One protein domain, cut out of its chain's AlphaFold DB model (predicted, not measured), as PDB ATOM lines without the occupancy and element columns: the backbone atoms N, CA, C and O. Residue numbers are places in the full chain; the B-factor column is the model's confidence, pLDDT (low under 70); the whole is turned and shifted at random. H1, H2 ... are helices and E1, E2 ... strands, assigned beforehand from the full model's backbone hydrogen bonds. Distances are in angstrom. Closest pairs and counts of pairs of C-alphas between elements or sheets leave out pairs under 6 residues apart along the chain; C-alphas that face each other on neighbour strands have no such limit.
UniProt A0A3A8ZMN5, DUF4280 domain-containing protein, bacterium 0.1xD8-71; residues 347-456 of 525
ATOM      1  N   GLY A 347       1.113 -29.563 -33.062       75.69
ATOM      2  CA  GLY A 347       0.091 -29.770 -34.078       75.69
ATOM      3  C   GLY A 347       0.292 -28.945 -35.344       75.69
ATOM      4  O   GLY A 347      -0.567 -29.035 -36.218       75.69
ATOM      5  N   ASP A 348       1.353 -28.143 -35.422       78.75
ATOM      6  CA  ASP A 348       1.752 -27.421 -36.623       78.75
ATOM      7  C   ASP A 348       2.772 -28.242 -37.419       78.75
ATOM      8  O   ASP A 348       3.685 -28.862 -36.869       78.75
ATOM      9  N   TYR A 349       2.599 -28.247 -38.735       78.38
ATOM     10  CA  TYR A 349       3.518 -28.876 -39.671       78.38
ATOM     11  C   TYR A 349       4.897 -28.202 -39.650       78.38
ATOM     12  O   TYR A 349       5.916 -28.888 -39.782       78.38
ATOM     13  N   ALA A 350       4.932 -26.885 -39.414       85.19
ATOM     14  CA  ALA A 350       6.151 -26.089 -39.370       85.19
ATOM     15  C   ALA A 350       7.189 -26.686 -38.410       85.19
ATOM     16  O   ALA A 350       8.328 -26.926 -38.810       85.19
ATOM     17  N   LEU A 351       6.784 -27.020 -37.177       86.69
ATOM     18  CA  LEU A 351       7.666 -27.592 -36.157       86.69
ATOM     19  C   LEU A 351       8.413 -28.834 -36.671       86.69
ATOM     20  O   LEU A 351       9.623 -28.982 -36.484       86.69
ATOM     21  N   TRP A 352       7.692 -29.742 -37.322       83.44
ATOM     22  CA  TRP A 352       8.247 -31.013 -37.771       83.44
ATOM     23  C   TRP A 352       9.161 -30.839 -38.980       83.44
ATOM     24  O   TRP A 352      10.257 -31.405 -38.993       83.44
ATOM     25  N   LEU A 353       8.771 -29.987 -39.931       82.31
ATOM     26  CA  LEU A 353       9.619 -29.597 -41.056       82.31
ATOM     27  C   LEU A 353      10.933 -28.960 -40.575       82.31
ATOM     28  O   LEU A 353      12.014 -29.352 -41.017       82.31
ATOM     29  N   LEU A 354      10.843 -28.018 -39.633       84.00
ATOM     30  CA  LEU A 354      11.985 -27.310 -39.056       84.00
ATOM     31  C   LEU A 354      12.900 -28.243 -38.259       84.00
ATOM     32  O   LEU A 354      14.118 -28.093 -38.293       84.00
ATOM     33  N   SER A 355      12.339 -29.236 -37.568       83.50
ATOM     34  CA  SER A 355      13.124 -30.208 -36.798       83.50
ATOM     35  C   SER A 355      13.821 -31.275 -37.639       83.50
ATOM     36  O   SER A 355      14.800 -31.864 -37.188       83.50
ATOM     37  N   GLY A 356      13.306 -31.573 -38.835       78.19
ATOM     38  CA  GLY A 356      13.737 -32.732 -39.618       78.19
ATOM     39  C   GLY A 356      13.359 -34.088 -39.004       78.19
ATOM     40  O   GLY A 356      13.753 -35.128 -39.532       78.19
ATOM     41  N   TYR A 357      12.594 -34.113 -37.908       79.62
ATOM     42  CA  TYR A 357      12.019 -35.344 -37.382       79.62
ATOM     43  C   TYR A 357      10.776 -35.737 -38.175       79.62
ATOM     44  O   TYR A 357       9.939 -34.903 -38.512       79.62
ATOM     45  N   ASN A 358      10.632 -37.037 -38.441       78.31
ATOM     46  CA  ASN A 358       9.398 -37.581 -38.989       78.31
ATOM     47  C   ASN A 358       8.435 -37.886 -37.834       78.31
ATOM     48  O   ASN A 358       8.674 -38.849 -37.089       78.31
ATOM     49  N   PRO A 359       7.329 -37.143 -37.695       74.50
ATOM     50  CA  PRO A 359       6.418 -37.352 -36.585       74.50
ATOM     51  C   PRO A 359       5.514 -38.581 -36.752       74.50
ATOM     52  O   PRO A 359       4.888 -39.039 -35.800       74.50
ATOM     53  N   THR A 360       5.479 -39.162 -37.954       73.06
ATOM     54  CA  THR A 360       4.748 -40.403 -38.259       73.06
ATOM     55  C   THR A 360       5.585 -41.660 -38.017       73.06
ATOM     56  O   THR A 360       5.114 -42.782 -38.222       73.06
ATOM     57  N   GLN A 361       6.843 -41.502 -37.586       75.69
ATOM     58  CA  GLN A 361       7.730 -42.630 -37.339       75.69
ATOM     59  C   GLN A 361       7.167 -43.521 -36.226       75.69
ATOM     60  O   GLN A 361       6.972 -43.110 -35.082       75.69
ATOM     61  N   LYS A 362       6.930 -44.787 -36.575       77.44
ATOM     62  CA  LYS A 362       6.352 -45.775 -35.667       77.44
ATOM     63  C   LYS A 362       7.202 -45.923 -34.403       77.44
ATOM     64  O   LYS A 362       8.384 -46.237 -34.493       77.44
ATOM     65  N   GLY A 363       6.556 -45.792 -33.245       77.19
ATOM     66  CA  GLY A 363       7.192 -45.941 -31.934       77.19
ATOM     67  C   GLY A 363       7.839 -44.667 -31.390       77.19
ATOM     68  O   GLY A 363       8.379 -44.721 -30.297       77.19
ATOM     69  N   MET A 364       7.767 -43.544 -32.116       79.94
ATOM     70  CA  MET A 364       8.257 -42.244 -31.637       79.94
ATOM     71  C   MET A 364       7.149 -41.381 -30.997       79.94
ATOM     72  O   MET A 364       7.400 -40.256 -30.571       79.94
ATOM     73  N   SER A 365       5.915 -41.884 -30.940       77.12
ATOM     74  CA  SER A 365       4.747 -41.235 -30.335       77.12
ATOM     75  C   SER A 365       3.882 -42.271 -29.612       77.12
ATOM     76  O   SER A 365       3.896 -43.455 -29.967       77.12
ATOM     77  N   HIS A 366       3.130 -41.833 -28.597       67.06
ATOM     78  CA  HIS A 366       2.470 -42.749 -27.660       67.06
ATOM     79  C   HIS A 366       1.101 -43.265 -28.150       67.06
ATOM     80  O   HIS A 366       0.499 -44.141 -27.519       67.06
ATOM     81  N   ALA A 367       0.548 -42.706 -29.237       57.84
ATOM     82  CA  ALA A 367      -0.783 -43.065 -29.729       57.84
ATOM     83  C   ALA A 367      -0.716 -44.183 -30.781       57.84
ATOM     84  O   ALA A 367       0.045 -44.131 -31.748       57.84
ATOM     85  N   GLY A 368      -1.513 -45.229 -30.552       47.59
ATOM     86  CA  GLY A 368      -1.603 -46.417 -31.395       47.59
ATOM     87  C   GLY A 368      -2.096 -46.120 -32.813       47.59
ATOM     88  O   GLY A 368      -2.562 -45.032 -33.115       47.59
ATOM     89  N   LYS A 369      -2.014 -47.141 -33.673       41.34
ATOM     90  CA  LYS A 369      -2.173 -47.153 -35.147       41.34
ATOM     91  C   LYS A 369      -3.407 -46.446 -35.770       41.34
ATOM     92  O   LYS A 369      -3.575 -46.564 -36.979       41.34
ATOM     93  N   THR A 370      -4.274 -45.782 -35.003       42.50
ATOM     94  CA  THR A 370      -5.544 -45.177 -35.448       42.50
ATOM     95  C   THR A 370      -5.894 -43.819 -34.803       42.50
ATOM     96  O   THR A 370      -6.970 -43.307 -35.092       42.50
ATOM     97  N   GLU A 371      -5.053 -43.222 -33.948       49.19
ATOM     98  CA  GLU A 371      -5.309 -41.911 -33.305       49.19
ATOM     99  C   GLU A 371      -4.235 -40.868 -33.684       49.19
ATOM    100  O   GLU A 371      -3.136 -41.273 -34.075       49.19
ATOM    101  N   PRO A 372      -4.512 -39.544 -33.593       56.06
ATOM    102  CA  PRO A 372      -3.486 -38.512 -33.764       56.06
ATOM    103  C   PRO A 372      -2.270 -38.847 -32.909       56.06
ATOM    104  O   PRO A 372      -2.410 -39.066 -31.708       56.06
ATOM    105  N   ALA A 373      -1.086 -38.890 -33.518       64.38
ATOM    106  CA  ALA A 373       0.152 -39.104 -32.788       64.38
ATOM    107  C   ALA A 373       0.255 -38.067 -31.653       64.38
ATOM    108  O   ALA A 373       0.180 -36.860 -31.876       64.38
ATOM    109  N   VAL A 374       0.352 -38.551 -30.417       70.12
ATOM    110  CA  VAL A 374       0.510 -37.708 -29.233       70.12
ATOM    111  C   VAL A 374       1.967 -37.777 -28.797       70.12
ATOM    112  O   VAL A 374       2.544 -38.862 -28.688       70.12
ATOM    113  N   VAL A 375       2.557 -36.605 -28.591       81.88
ATOM    114  CA  VAL A 375       3.963 -36.413 -28.220       81.88
ATOM    115  C   VAL A 375       4.057 -35.752 -26.853       81.88
ATOM    116  O   VAL A 375       3.074 -35.202 -26.350       81.88
ATOM    117  N   TRP A 376       5.232 -35.793 -26.232       89.00
ATOM    118  CA  TRP A 376       5.443 -35.129 -24.952       89.00
ATOM    119  C   TRP A 376       5.898 -33.693 -25.158       89.00
ATOM    120  O   TRP A 376       6.809 -33.428 -25.935       89.00
ATOM    121  N   ALA A 377       5.286 -32.769 -24.428       88.75
ATOM    122  CA  ALA A 377       5.689 -31.376 -24.353       88.75
ATOM    123  C   ALA A 377       6.093 -31.040 -22.914       88.75
ATOM    124  O   ALA A 377       5.339 -31.294 -21.970       88.75
ATOM    125  N   LYS A 378       7.287 -30.482 -22.743       89.81
ATOM    126  CA  LYS A 378       7.861 -30.062 -21.468       89.81
ATOM    127  C   LYS A 378       7.922 -28.544 -21.391       89.81
ATOM    128  O   LYS A 378       8.427 -27.900 -22.302       89.81
ATOM    129  N   ASP A 379       7.431 -27.999 -20.287       86.88
ATOM    130  CA  ASP A 379       7.529 -26.585 -19.932       86.88
ATOM    131  C   ASP A 379       7.981 -26.475 -18.469       86.88
ATOM    132  O   ASP A 379       7.233 -26.729 -17.522       86.88
ATOM    133  N   GLY A 380       9.268 -26.198 -18.279       85.50
ATOM    134  CA  GLY A 380       9.921 -26.185 -16.983       85.50
ATOM    135  C   GLY A 380       9.959 -27.588 -16.383       85.50
ATOM    136  O   GLY A 380      10.581 -28.501 -16.929       85.50
ATOM    137  N   MET A 381       9.307 -27.761 -15.234       81.62
ATOM    138  CA  MET A 381       9.192 -29.068 -14.572       81.62
ATOM    139  C   MET A 381       7.959 -29.857 -15.022       81.62
ATOM    140  O   MET A 381       7.854 -31.050 -14.725       81.62
ATOM    141  N   ASP A 382       7.031 -29.213 -15.728       85.75
ATOM    142  CA  ASP A 382       5.801 -29.842 -16.169       85.75
ATOM    143  C   ASP A 382       6.001 -30.539 -17.507       85.75
ATOM    144  O   ASP A 382       6.618 -30.015 -18.429       85.75
ATOM    145  N   CYS A 383       5.450 -31.743 -17.617       87.81
ATOM    146  CA  CYS A 383       5.409 -32.494 -18.860       87.81
ATOM    147  C   CYS A 383       3.977 -32.949 -19.127       87.81
ATOM    148  O   CYS A 383       3.317 -33.490 -18.231       87.81
ATOM    149  N   ASN A 384       3.478 -32.687 -20.329       88.12
ATOM    150  CA  ASN A 384       2.105 -32.953 -20.726       88.12
ATOM    151  C   ASN A 384       2.072 -33.577 -22.118       88.12
ATOM    152  O   ASN A 384       2.927 -33.311 -22.959       88.12
ATOM    153  N   ALA A 385       1.061 -34.402 -22.350       85.69
ATOM    154  CA  ALA A 385       0.770 -34.942 -23.662       85.69
ATOM    155  C   ALA A 385       0.251 -33.821 -24.582       85.69
ATOM    156  O   ALA A 385      -0.597 -33.025 -24.174       85.69
ATOM    157  N   ALA A 386       0.755 -33.759 -25.810       81.31
ATOM    158  CA  ALA A 386       0.355 -32.799 -26.827       81.31
ATOM    159  C   ALA A 386      -0.030 -33.531 -28.114       81.31
ATOM    160  O   ALA A 386       0.730 -34.344 -28.639       81.31
ATOM    161  N   SER A 387      -1.231 -33.254 -28.615       76.00
ATOM    162  CA  SER A 387      -1.736 -33.879 -29.833       76.00
ATOM    163  C   SER A 387      -1.126 -33.232 -31.064       76.00
ATOM    164  O   SER A 387      -1.173 -32.010 -31.222       76.00
ATOM    165  N   MET A 388      -0.643 -34.058 -31.985       72.12
ATOM    166  CA  MET A 388      -0.502 -33.624 -33.363       72.12
ATOM    167  C   MET A 388      -1.889 -33.466 -33.985       72.12
ATOM    168  O   MET A 388      -2.800 -34.247 -33.695       72.12
ATOM    169  N   ARG A 389      -2.081 -32.468 -34.851       64.31
ATOM    170  CA  ARG A 389      -3.317 -32.398 -35.634       64.31
ATOM    171  C   ARG A 389      -3.300 -33.521 -36.670       64.31
ATOM    172  O   ARG A 389      -2.329 -33.660 -37.406       64.31
ATOM    173  N   VAL A 390      -4.388 -34.293 -36.746       52.69
ATOM    174  CA  VAL A 390      -4.700 -35.062 -37.958       52.69
ATOM    175  C   VAL A 390      -5.124 -34.024 -38.987       52.69
ATOM    176  O   VAL A 390      -6.233 -33.500 -38.919       52.69
ATOM    177  N   GLN A 391      -4.218 -33.614 -39.866       52.06
ATOM    178  CA  GLN A 391      -4.638 -32.842 -41.026       52.06
ATOM    179  C   GLN A 391      -5.222 -33.836 -42.030       52.06
ATOM    180  O   GLN A 391      -4.491 -34.478 -42.772       52.06
ATOM    181  N   ASP A 392      -6.552 -33.939 -42.073       42.56
ATOM    182  CA  ASP A 392      -7.298 -34.591 -43.166       42.56
ATOM    183  C   ASP A 392      -7.223 -33.779 -44.484       42.56
ATOM    184  O   ASP A 392      -8.046 -33.941 -45.386       42.56
ATOM    185  N   TYR A 393      -6.257 -32.864 -44.607       43.88
ATOM    186  CA  TYR A 393      -6.116 -31.986 -45.758       43.88
ATOM    187  C   TYR A 393      -5.222 -32.629 -46.815       43.88
ATOM    188  O   TYR A 393      -4.044 -32.903 -46.599       43.88
ATOM    189  N   VAL A 394      -5.808 -32.823 -47.994       41.22
ATOM    190  CA  VAL A 394      -5.084 -33.072 -49.237       41.22
ATOM    191  C   VAL A 394      -4.235 -31.835 -49.521       41.22
ATOM    192  O   VAL A 394      -4.773 -30.790 -49.884       41.22
ATOM    193  N   TYR A 395      -2.923 -31.940 -49.322       43.47
ATOM    194  CA  TYR A 395      -1.974 -30.919 -49.756       43.47
ATOM    195  C   TYR A 395      -2.084 -30.784 -51.276       43.47
ATOM    196  O   TYR A 395      -1.792 -31.723 -52.020       43.47
ATOM    197  N   MET A 396      -2.593 -29.643 -51.734       40.38
ATOM    198  CA  MET A 396      -2.751 -29.362 -53.153       40.38
ATOM    199  C   MET A 396      -1.422 -28.829 -53.678       40.38
ATOM    200  O   MET A 396      -1.045 -27.709 -53.349       40.38
ATOM    201  N   TYR A 397      -0.726 -29.608 -54.506       38.78
ATOM    202  CA  TYR A 397       0.279 -29.025 -55.391       38.78
ATOM    203  C   TYR A 397      -0.427 -28.016 -56.299       38.78
ATOM    204  O   TYR A 397      -1.422 -28.341 -56.956       38.78
ATOM    205  N   SER A 398       0.071 -26.785 -56.318       40.56
ATOM    206  CA  SER A 398      -0.386 -25.736 -57.218       40.56
ATOM    207  C   SER A 398      -0.129 -26.175 -58.669       40.56
ATOM    208  O   SER A 398       0.999 -26.156 -59.155       40.56
ATOM    209  N   GLY A 399      -1.171 -26.612 -59.387       41.50
ATOM    210  CA  GLY A 399      -1.046 -26.812 -60.835       41.50
ATOM    211  C   GLY A 399      -2.053 -27.710 -61.551       41.50
ATOM    212  O   GLY A 399      -2.220 -27.532 -62.755       41.50
ATOM    213  N   GLU A 400      -2.750 -28.636 -60.886       38.16
ATOM    214  CA  GLU A 400      -3.682 -29.551 -61.575       38.16
ATOM    215  C   GLU A 400      -5.081 -29.560 -60.944       38.16
ATOM    216  O   GLU A 400      -5.236 -29.506 -59.724       38.16
ATOM    217  N   GLU A 401      -6.112 -29.606 -61.798       43.06
ATOM    218  CA  GLU A 401      -7.517 -29.692 -61.393       43.06
ATOM    219  C   GLU A 401      -7.749 -30.848 -60.406       43.06
ATOM    220  O   GLU A 401      -7.297 -31.977 -60.592       43.06
ATOM    221  N   SER A 402      -8.488 -30.521 -59.350       41.44
ATOM    222  CA  SER A 402      -8.826 -31.337 -58.187       41.44
ATOM    223  C   SER A 402      -9.266 -32.771 -58.519       41.44
ATOM    224  O   SER A 402     -10.417 -32.997 -58.897       41.44
ATOM    225  N   ASP A 403      -8.392 -33.748 -58.264       42.75
ATOM    226  CA  ASP A 403      -8.764 -35.155 -58.105       42.75
ATOM    227  C   ASP A 403      -8.739 -35.538 -56.609       42.75
ATOM    228  O   ASP A 403      -7.671 -35.823 -56.057       42.75
ATOM    229  N   PRO A 404      -9.896 -35.574 -55.922       41.81
ATOM    230  CA  PRO A 404      -9.984 -35.940 -54.508       41.81
ATOM    231  C   PRO A 404      -9.595 -37.403 -54.213       41.81
ATOM    232  O   PRO A 404      -9.483 -37.772 -53.046       41.81
ATOM    233  N   SER A 405      -9.368 -38.243 -55.233       39.59
ATOM    234  CA  SER A 405      -8.871 -39.616 -55.059       39.59
ATOM    235  C   SER A 405      -7.343 -39.719 -54.941       39.59
ATOM    236  O   SER A 405      -6.836 -40.768 -54.547       39.59
ATOM    237  N   LYS A 406      -6.609 -38.625 -55.199       41.78
ATOM    238  CA  LYS A 406      -5.149 -38.510 -55.018       41.78
ATOM    239  C   LYS A 406      -4.762 -37.825 -53.704       41.78
ATOM    240  O   LYS A 406      -3.728 -37.169 -53.621       41.78
ATOM    241  N   GLY A 407      -5.603 -37.947 -52.678       38.94
ATOM    242  CA  GLY A 407      -5.272 -37.465 -51.343       38.94
ATOM    243  C   GLY A 407      -3.982 -38.111 -50.850       38.94
ATOM    244  O   GLY A 407      -3.962 -39.314 -50.586       38.94
ATOM    245  N   ILE A 408      -2.914 -37.321 -50.739       35.19
ATOM    246  CA  ILE A 408      -1.663 -37.752 -50.115       35.19
ATOM    247  C   ILE A 408      -2.004 -38.049 -48.656       35.19
ATOM    248  O   ILE A 408      -2.267 -37.153 -47.858       35.19
ATOM    249  N   THR A 409      -2.083 -39.331 -48.316       37.44
ATOM    250  CA  THR A 409      -2.229 -39.752 -46.922       37.44
ATOM    251  C   THR A 409      -0.970 -39.343 -46.151       37.44
ATOM    252  O   THR A 409       0.114 -39.305 -46.730       37.44
ATOM    253  N   MET A 410      -1.077 -39.103 -44.836       39.59
ATOM    254  CA  MET A 410       0.039 -38.735 -43.932       39.59
ATOM    255  C   MET A 410       1.346 -39.548 -44.103       39.59
ATOM    256  O   MET A 410       2.393 -39.157 -43.596       39.59
ATOM    257  N   THR A 411       1.292 -40.703 -44.773       34.78
ATOM    258  CA  THR A 411       2.420 -41.608 -45.019       34.78
ATOM    259  C   THR A 411       3.248 -41.282 -46.271       34.78
ATOM    260  O   THR A 411       4.350 -41.813 -46.390       34.78
ATOM    261  N   GLU A 412       2.788 -40.400 -47.166       36.97
ATOM    262  CA  GLU A 412       3.451 -40.079 -48.446       36.97
ATOM    263  C   GLU A 412       4.047 -38.658 -48.514       36.97
ATOM    264  O   GLU A 412       4.313 -38.130 -49.591       36.97
ATOM    265  N   HIS A 413       4.349 -38.036 -47.370       45.25
ATOM    266  CA  HIS A 413       5.141 -36.802 -47.344       45.25
ATOM    267  C   HIS A 413       6.623 -37.098 -47.626       45.25
ATOM    268  O   HIS A 413       7.441 -37.339 -46.728       45.25
ATOM    269  N   ILE A 414       6.969 -37.080 -48.912       37.75
ATOM    270  CA  ILE A 414       8.335 -37.077 -49.442       37.75
ATOM    271  C   ILE A 414       8.983 -35.728 -49.068       37.75
ATOM    272  O   ILE A 414       9.041 -34.812 -49.871       37.75
ATOM    273  N   GLY A 415       9.426 -35.571 -47.820       40.31
ATOM    274  CA  GLY A 415      10.061 -34.323 -47.365       40.31
ATOM    275  C   GLY A 415      10.747 -34.415 -46.003       40.31
ATOM    276  O   GLY A 415      11.773 -33.782 -45.778       40.31
ATOM    277  N   PHE A 416      10.278 -35.305 -45.121       46.88
ATOM    278  CA  PHE A 416      10.811 -35.414 -43.757       46.88
ATOM    279  C   PHE A 416      12.275 -35.862 -43.655       46.88
ATOM    280  O   PHE A 416      12.894 -35.650 -42.620       46.88
ATOM    281  N   LYS A 417      12.857 -36.491 -44.685       41.28
ATOM    282  CA  LYS A 417      14.240 -36.993 -44.584       41.28
ATOM    283  C   LYS A 417      15.302 -35.887 -44.568       41.28
ATOM    284  O   LYS A 417      16.399 -36.164 -44.094       41.28
ATOM    285  N   ASN A 418      14.967 -34.677 -45.025       47.69
ATOM    286  CA  ASN A 418      15.897 -33.552 -45.159       47.69
ATOM    287  C   ASN A 418      15.312 -32.228 -44.624       47.69
ATOM    288  O   ASN A 418      15.655 -31.175 -45.155       47.69
ATOM    289  N   GLY A 419      14.398 -32.259 -43.639       56.56
ATOM    290  CA  GLY A 419      13.902 -31.022 -43.010       56.56
ATOM    291  C   GLY A 419      15.052 -30.128 -42.525       56.56
ATOM    292  O   GLY A 419      16.195 -30.579 -42.460       56.56
ATOM    293  N   LEU A 420      14.775 -28.865 -42.189       64.19
ATOM    294  CA  LEU A 420      15.843 -27.876 -41.971       64.19
ATOM    295  C   LEU A 420      16.807 -28.260 -40.830       64.19
ATOM    296  O   LEU A 420      17.928 -27.767 -40.798       64.19
ATOM    297  N   GLY A 421      16.398 -29.159 -39.924       66.12
ATOM    298  CA  GLY A 421      17.249 -29.731 -38.874       66.12
ATOM    299  C   GLY A 421      17.505 -28.795 -37.691       66.12
ATOM    300  O   GLY A 421      18.151 -29.193 -36.730       66.12
ATOM    301  N   ILE A 422      16.930 -27.597 -37.735       75.69
ATOM    302  CA  ILE A 422      17.173 -26.459 -36.843       75.69
ATOM    303  C   ILE A 422      16.763 -26.753 -35.396       75.69
ATOM    304  O   ILE A 422      17.341 -26.282 -34.423       75.69
ATOM    305  N   LEU A 423      15.703 -27.540 -35.229       81.38
ATOM    306  CA  LEU A 423      15.146 -27.826 -33.905       81.38
ATOM    307  C   LEU A 423      15.639 -29.151 -33.330       81.38
ATOM    308  O   LEU A 423      15.229 -29.536 -32.229       81.38
ATOM    309  N   ARG A 424      16.486 -29.865 -34.079       76.62
ATOM    310  CA  ARG A 424      16.952 -31.195 -33.721       76.62
ATOM    311  C   ARG A 424      17.879 -31.123 -32.517       76.62
ATOM    312  O   ARG A 424      18.807 -30.329 -32.480       76.62
ATOM    313  N   ASP A 425      17.600 -31.950 -31.520       74.69
ATOM    314  CA  ASP A 425      18.381 -32.101 -30.287       74.69
ATOM    315  C   ASP A 425      18.437 -30.842 -29.396       74.69
ATOM    316  O   ASP A 425      19.003 -30.868 -28.302       74.69
ATOM    317  N   ASN A 426      17.742 -29.775 -29.804       79.62
ATOM    318  CA  ASN A 426      17.534 -28.559 -29.034       79.62
ATOM    319  C   ASN A 426      16.088 -28.478 -28.516       79.62
ATOM    320  O   ASN A 426      15.832 -28.771 -27.343       79.62
ATOM    321  N   VAL A 427      15.135 -28.140 -29.393       86.06
ATOM    322  CA  VAL A 427      13.709 -28.008 -29.048       86.06
ATOM    323  C   VAL A 427      12.995 -29.354 -29.129       86.06
ATOM    324  O   VAL A 427      12.094 -29.594 -28.335       86.06
ATOM    325  N   ILE A 428      13.410 -30.265 -30.015       87.62
ATOM    326  CA  ILE A 428      12.885 -31.637 -30.065       87.62
ATOM    327  C   ILE A 428      14.010 -32.627 -29.796       87.62
ATOM    328  O   ILE A 428      15.045 -32.615 -30.457       87.62
ATOM    329  N   THR A 429      13.782 -33.519 -28.840       89.69
ATOM    330  CA  THR A 429      14.712 -34.586 -28.451       89.69
ATOM    331  C   THR A 429      13.998 -35.933 -28.440       89.69
ATOM    332  O   THR A 429      12.769 -35.999 -28.507       89.69
ATOM    333  N   VAL A 430      14.770 -37.012 -28.327       90.94
ATOM    334  CA  VAL A 430      14.250 -38.357 -28.070       90.94
ATOM    335  C   VAL A 430      14.404 -38.665 -26.584       90.94
ATOM    336  O   VAL A 430      15.490 -38.498 -26.034       90.94
ATOM    337  N   ILE A 431      13.329 -39.124 -25.942       91.94
ATOM    338  CA  ILE A 431      13.310 -39.438 -24.510       91.94
ATOM    339  C   ILE A 431      14.323 -40.539 -24.208       91.94
ATOM    340  O   ILE A 431      14.250 -41.647 -24.750       91.94
ATOM    341  N   THR A 432      15.250 -40.235 -23.304       92.88
ATOM    342  CA  THR A 432      16.253 -41.181 -22.819       92.88
ATOM    343  C   THR A 432      15.795 -41.873 -21.535       92.88
ATOM    344  O   THR A 432      14.895 -41.414 -20.832       92.88
ATOM    345  N   SER A 433      16.471 -42.962 -21.161       90.88
ATOM    346  CA  SER A 433      16.226 -43.619 -19.870       90.88
ATOM    347  C   SER A 433      16.494 -42.703 -18.667       90.88
ATOM    348  O   SER A 433      15.896 -42.898 -17.611       90.88
ATOM    349  N   ASP A 434      17.376 -41.707 -18.808       90.38
ATOM    350  CA  ASP A 434      17.644 -40.717 -17.761       90.38
ATOM    351  C   ASP A 434      16.468 -39.735 -17.607       90.38
ATOM    352  O   ASP A 434      16.027 -39.470 -16.487       90.38
ATOM    353  N   ASP A 435      15.879 -39.283 -18.720       88.62
ATOM    354  CA  ASP A 435      14.665 -38.456 -18.707       88.62
ATOM    355  C   ASP A 435      13.500 -39.196 -18.040       88.62
ATOM    356  O   ASP A 435      12.853 -38.655 -17.141       88.62
ATOM    357  N   SER A 436      13.276 -40.462 -18.409       86.69
ATOM    358  CA  SER A 436      12.239 -41.321 -17.818       86.69
ATOM    359  C   SER A 436      12.469 -41.621 -16.330       86.69
ATOM    360  O   SER A 436      11.506 -41.845 -15.590       86.69
ATOM    361  N   ALA A 437      13.722 -41.601 -15.860       86.50
ATOM    362  CA  ALA A 437      14.053 -41.748 -14.443       86.50
ATOM    363  C   ALA A 437      13.802 -40.458 -13.644       86.50
ATOM    364  O   ALA A 437      13.326 -40.520 -12.506       86.50
ATOM    365  N   LYS A 438      14.103 -39.293 -14.230       87.88
ATOM    366  CA  LYS A 438      13.958 -37.974 -13.590       87.88
ATOM    367  C   LYS A 438      12.523 -37.452 -13.628       87.88
ATOM    368  O   LYS A 438      12.059 -36.851 -12.658       87.88
ATOM    369  N   ILE A 439      11.802 -37.691 -14.720       87.81
ATOM    370  CA  ILE A 439      10.451 -37.180 -14.956       87.81
ATOM    371  C   ILE A 439       9.474 -38.347 -14.883       87.81
ATOM    372  O   ILE A 439       9.257 -39.074 -15.846       87.81
ATOM    373  N   LYS A 440       8.814 -38.497 -13.729       87.25
ATOM    374  CA  LYS A 440       7.896 -39.616 -13.446       87.25
ATOM    375  C   LYS A 440       6.826 -39.840 -14.527       87.25
ATOM    376  O   LYS A 440       6.403 -40.977 -14.721       87.25
ATOM    377  N   LYS A 441       6.374 -38.773 -15.198       87.31
ATOM    378  CA  LYS A 441       5.377 -38.838 -16.280       87.31
ATOM    379  C   LYS A 441       5.905 -39.495 -17.565       87.31
ATOM    380  O   LYS A 441       5.097 -40.054 -18.287       87.31
ATOM    381  N   LEU A 442       7.219 -39.479 -17.805       88.50
ATOM    382  CA  LEU A 442       7.865 -40.043 -19.000       88.50
ATOM    383  C   LEU A 442       8.270 -41.517 -18.843       88.50
ATOM    384  O   LEU A 442       8.979 -42.074 -19.682       88.50
ATOM    385  N   LYS A 443       7.890 -42.166 -17.740       88.50
ATOM    386  CA  LYS A 443       8.252 -43.561 -17.491       88.50
ATOM    387  C   LYS A 443       7.575 -44.479 -18.516       88.50
ATOM    388  O   LYS A 443       6.350 -44.566 -18.521       88.50
ATOM    389  N   GLY A 444       8.365 -45.228 -19.289       87.69
ATOM    390  CA  GLY A 444       7.862 -46.111 -20.347       87.69
ATOM    391  C   GLY A 444       7.719 -45.438 -21.715       87.69
ATOM    392  O   GLY A 444       7.214 -46.079 -22.633       87.69
ATOM    393  N   SER A 445       8.144 -44.178 -21.837       89.25
ATOM    394  CA  SER A 445       8.149 -43.398 -23.080       89.25
ATOM    395  C   SER A 445       9.546 -43.293 -23.699       89.25
ATOM    396  O   SER A 445       9.791 -42.426 -24.532       89.25
ATOM    397  N   GLU A 446      10.492 -44.145 -23.289       91.31
ATOM    398  CA  GLU A 446      11.839 -44.174 -23.858       91.31
ATOM    399  C   GLU A 446      11.779 -44.399 -25.378       91.31
ATOM    400  O   GLU A 446      11.184 -45.365 -25.857       91.31
ATOM    401  N   GLY A 447      12.430 -43.517 -26.139       88.62
ATOM    402  CA  GLY A 447      12.378 -43.529 -27.602       88.62
ATOM    403  C   GLY A 447      11.271 -42.670 -28.224       88.62
ATOM    404  O   GLY A 447      11.298 -42.473 -29.434       88.62
ATOM    405  N   GLU A 448      10.339 -42.115 -27.444       90.62
ATOM    406  CA  GLU A 448       9.342 -41.160 -27.950       90.62
ATOM    407  C   GLU A 448       9.924 -39.740 -28.084       90.62
ATOM    408  O   GLU A 448      10.958 -39.413 -27.496       90.62
ATOM    409  N   TYR A 449       9.265 -38.876 -28.861       89.75
ATOM    410  CA  TYR A 449       9.644 -37.469 -28.978       89.75
ATOM    411  C   TYR A 449       9.260 -36.656 -27.736       89.75
ATOM    412  O   TYR A 449       8.145 -36.766 -27.213       89.75
ATOM    413  N   LEU A 450      10.172 -35.770 -27.330       91.00
ATOM    414  CA  LEU A 450       9.985 -34.765 -26.290       91.00
ATOM    415  C   LEU A 450      10.300 -33.373 -26.834       91.00
ATOM    416  O   LEU A 450      11.430 -33.099 -27.243       91.00
ATOM    417  N   ILE A 451       9.300 -32.501 -26.788       90.62
ATOM    418  CA  ILE A 451       9.354 -31.102 -27.208       90.62
ATOM    419  C   ILE A 451       9.602 -30.231 -25.971       90.62
ATOM    420  O   ILE A 451       8.820 -30.262 -25.025       90.62
ATOM    421  N   HIS A 452      10.677 -29.452 -25.967       89.88
ATOM    422  CA  HIS A 452      11.107 -28.582 -24.868       89.88
ATOM    423  C   HIS A 452      10.631 -27.143 -25.100       89.88
ATOM    424  O   HIS A 452      11.368 -26.300 -25.607       89.88
ATOM    425  N   TYR A 453       9.390 -26.833 -24.721       88.12
ATOM    426  CA  TYR A 453       8.837 -25.473 -24.810       88.12
ATOM    427  C   TYR A 453       9.483 -24.470 -23.855       88.12
ATOM    428  O   TYR A 453       9.375 -23.258 -24.048       88.12
ATOM    429  N   ASP A 454      10.152 -24.959 -22.819       86.12
ATOM    430  CA  ASP A 454      11.004 -24.154 -21.949       86.12
ATOM    431  C   ASP A 454      12.276 -23.652 -22.625       86.12
ATOM    432  O   ASP A 454      12.885 -22.709 -22.127       86.12
ATOM    433  N   ARG A 455      12.647 -24.240 -23.766       86.88
ATOM    434  CA  ARG A 455      13.769 -23.791 -24.599       86.88
ATOM    435  C   ARG A 455      13.342 -22.898 -25.759       86.88
ATOM    436  O   ARG A 455      14.199 -22.348 -26.439       86.88
ATOM    437  N   VAL A 456      12.039 -22.744 -25.996       89.75
ATOM    438  CA  VAL A 456      11.538 -21.850 -27.042       89.75
ATOM    439  C   VAL A 456      11.632 -20.409 -26.551       89.75
ATOM    440  O   VAL A 456      11.032 -20.049 -25.540       89.75
TER     441      VAL A 456
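What this domain is: This is residues 347 to 456 of the 525 residues of the protein "DUF4280 domain-containing protein" of bacterium 0.1xD8-71 (UniProt A0A3A8ZMN5). Little regular structure is here: a small twisted sheet of four strands, with a long loop in residues 388 to 427 reaching to one end of the domain and short helix H2 at the other. The 110 printed residues run H1 E1 E2 E3 H2 E4, class mixed, 32 residues in named elements; the sheet, E2 E1 E4 E3, is mixed. Elongated at 53 by 29 by 19 A, it is only just compact, close to loose, with a radius of gyration of the C-alphas of 15.5 A.

How they stand to each other: Start at H1, residues 349 to 355, which only grazes the sheet. Next comes the antiparallel hairpin of E1, residues 374 to 379, and E2, residues 382 to 387; N 377 and O 384 are 2.8 A apart. Edge strand E3, residues 428 to 430, is antiparallel to E4, residues 449 to 452, with N 429 and O 450 at 2.9 A. E4 is parallel to E1, with N 378 and O 451 at 2.8 A. H2, residues 433 to 438, is not on the sheet. In H1 and H2 every O i to N i+4 pair is within hydrogen-bond range.

Where its parts are: Find C-alpha 349 at (3.518, -28.876, -39.671), where H1 begins. E1 and E2 each measure 16.1 A from first to last C-alpha. E4 ends at C-alpha 452, (11.107, -28.582, -24.868).

The domain as a whole: The C-alphas farthest apart, Glu 401 and Ala 437, stand at 53.1 A. The links H1 to E1 and E2 to E3 are long; the printed part has no cut. Look for pLDDT under 70 at residues 366 to 373 and 389 to 421.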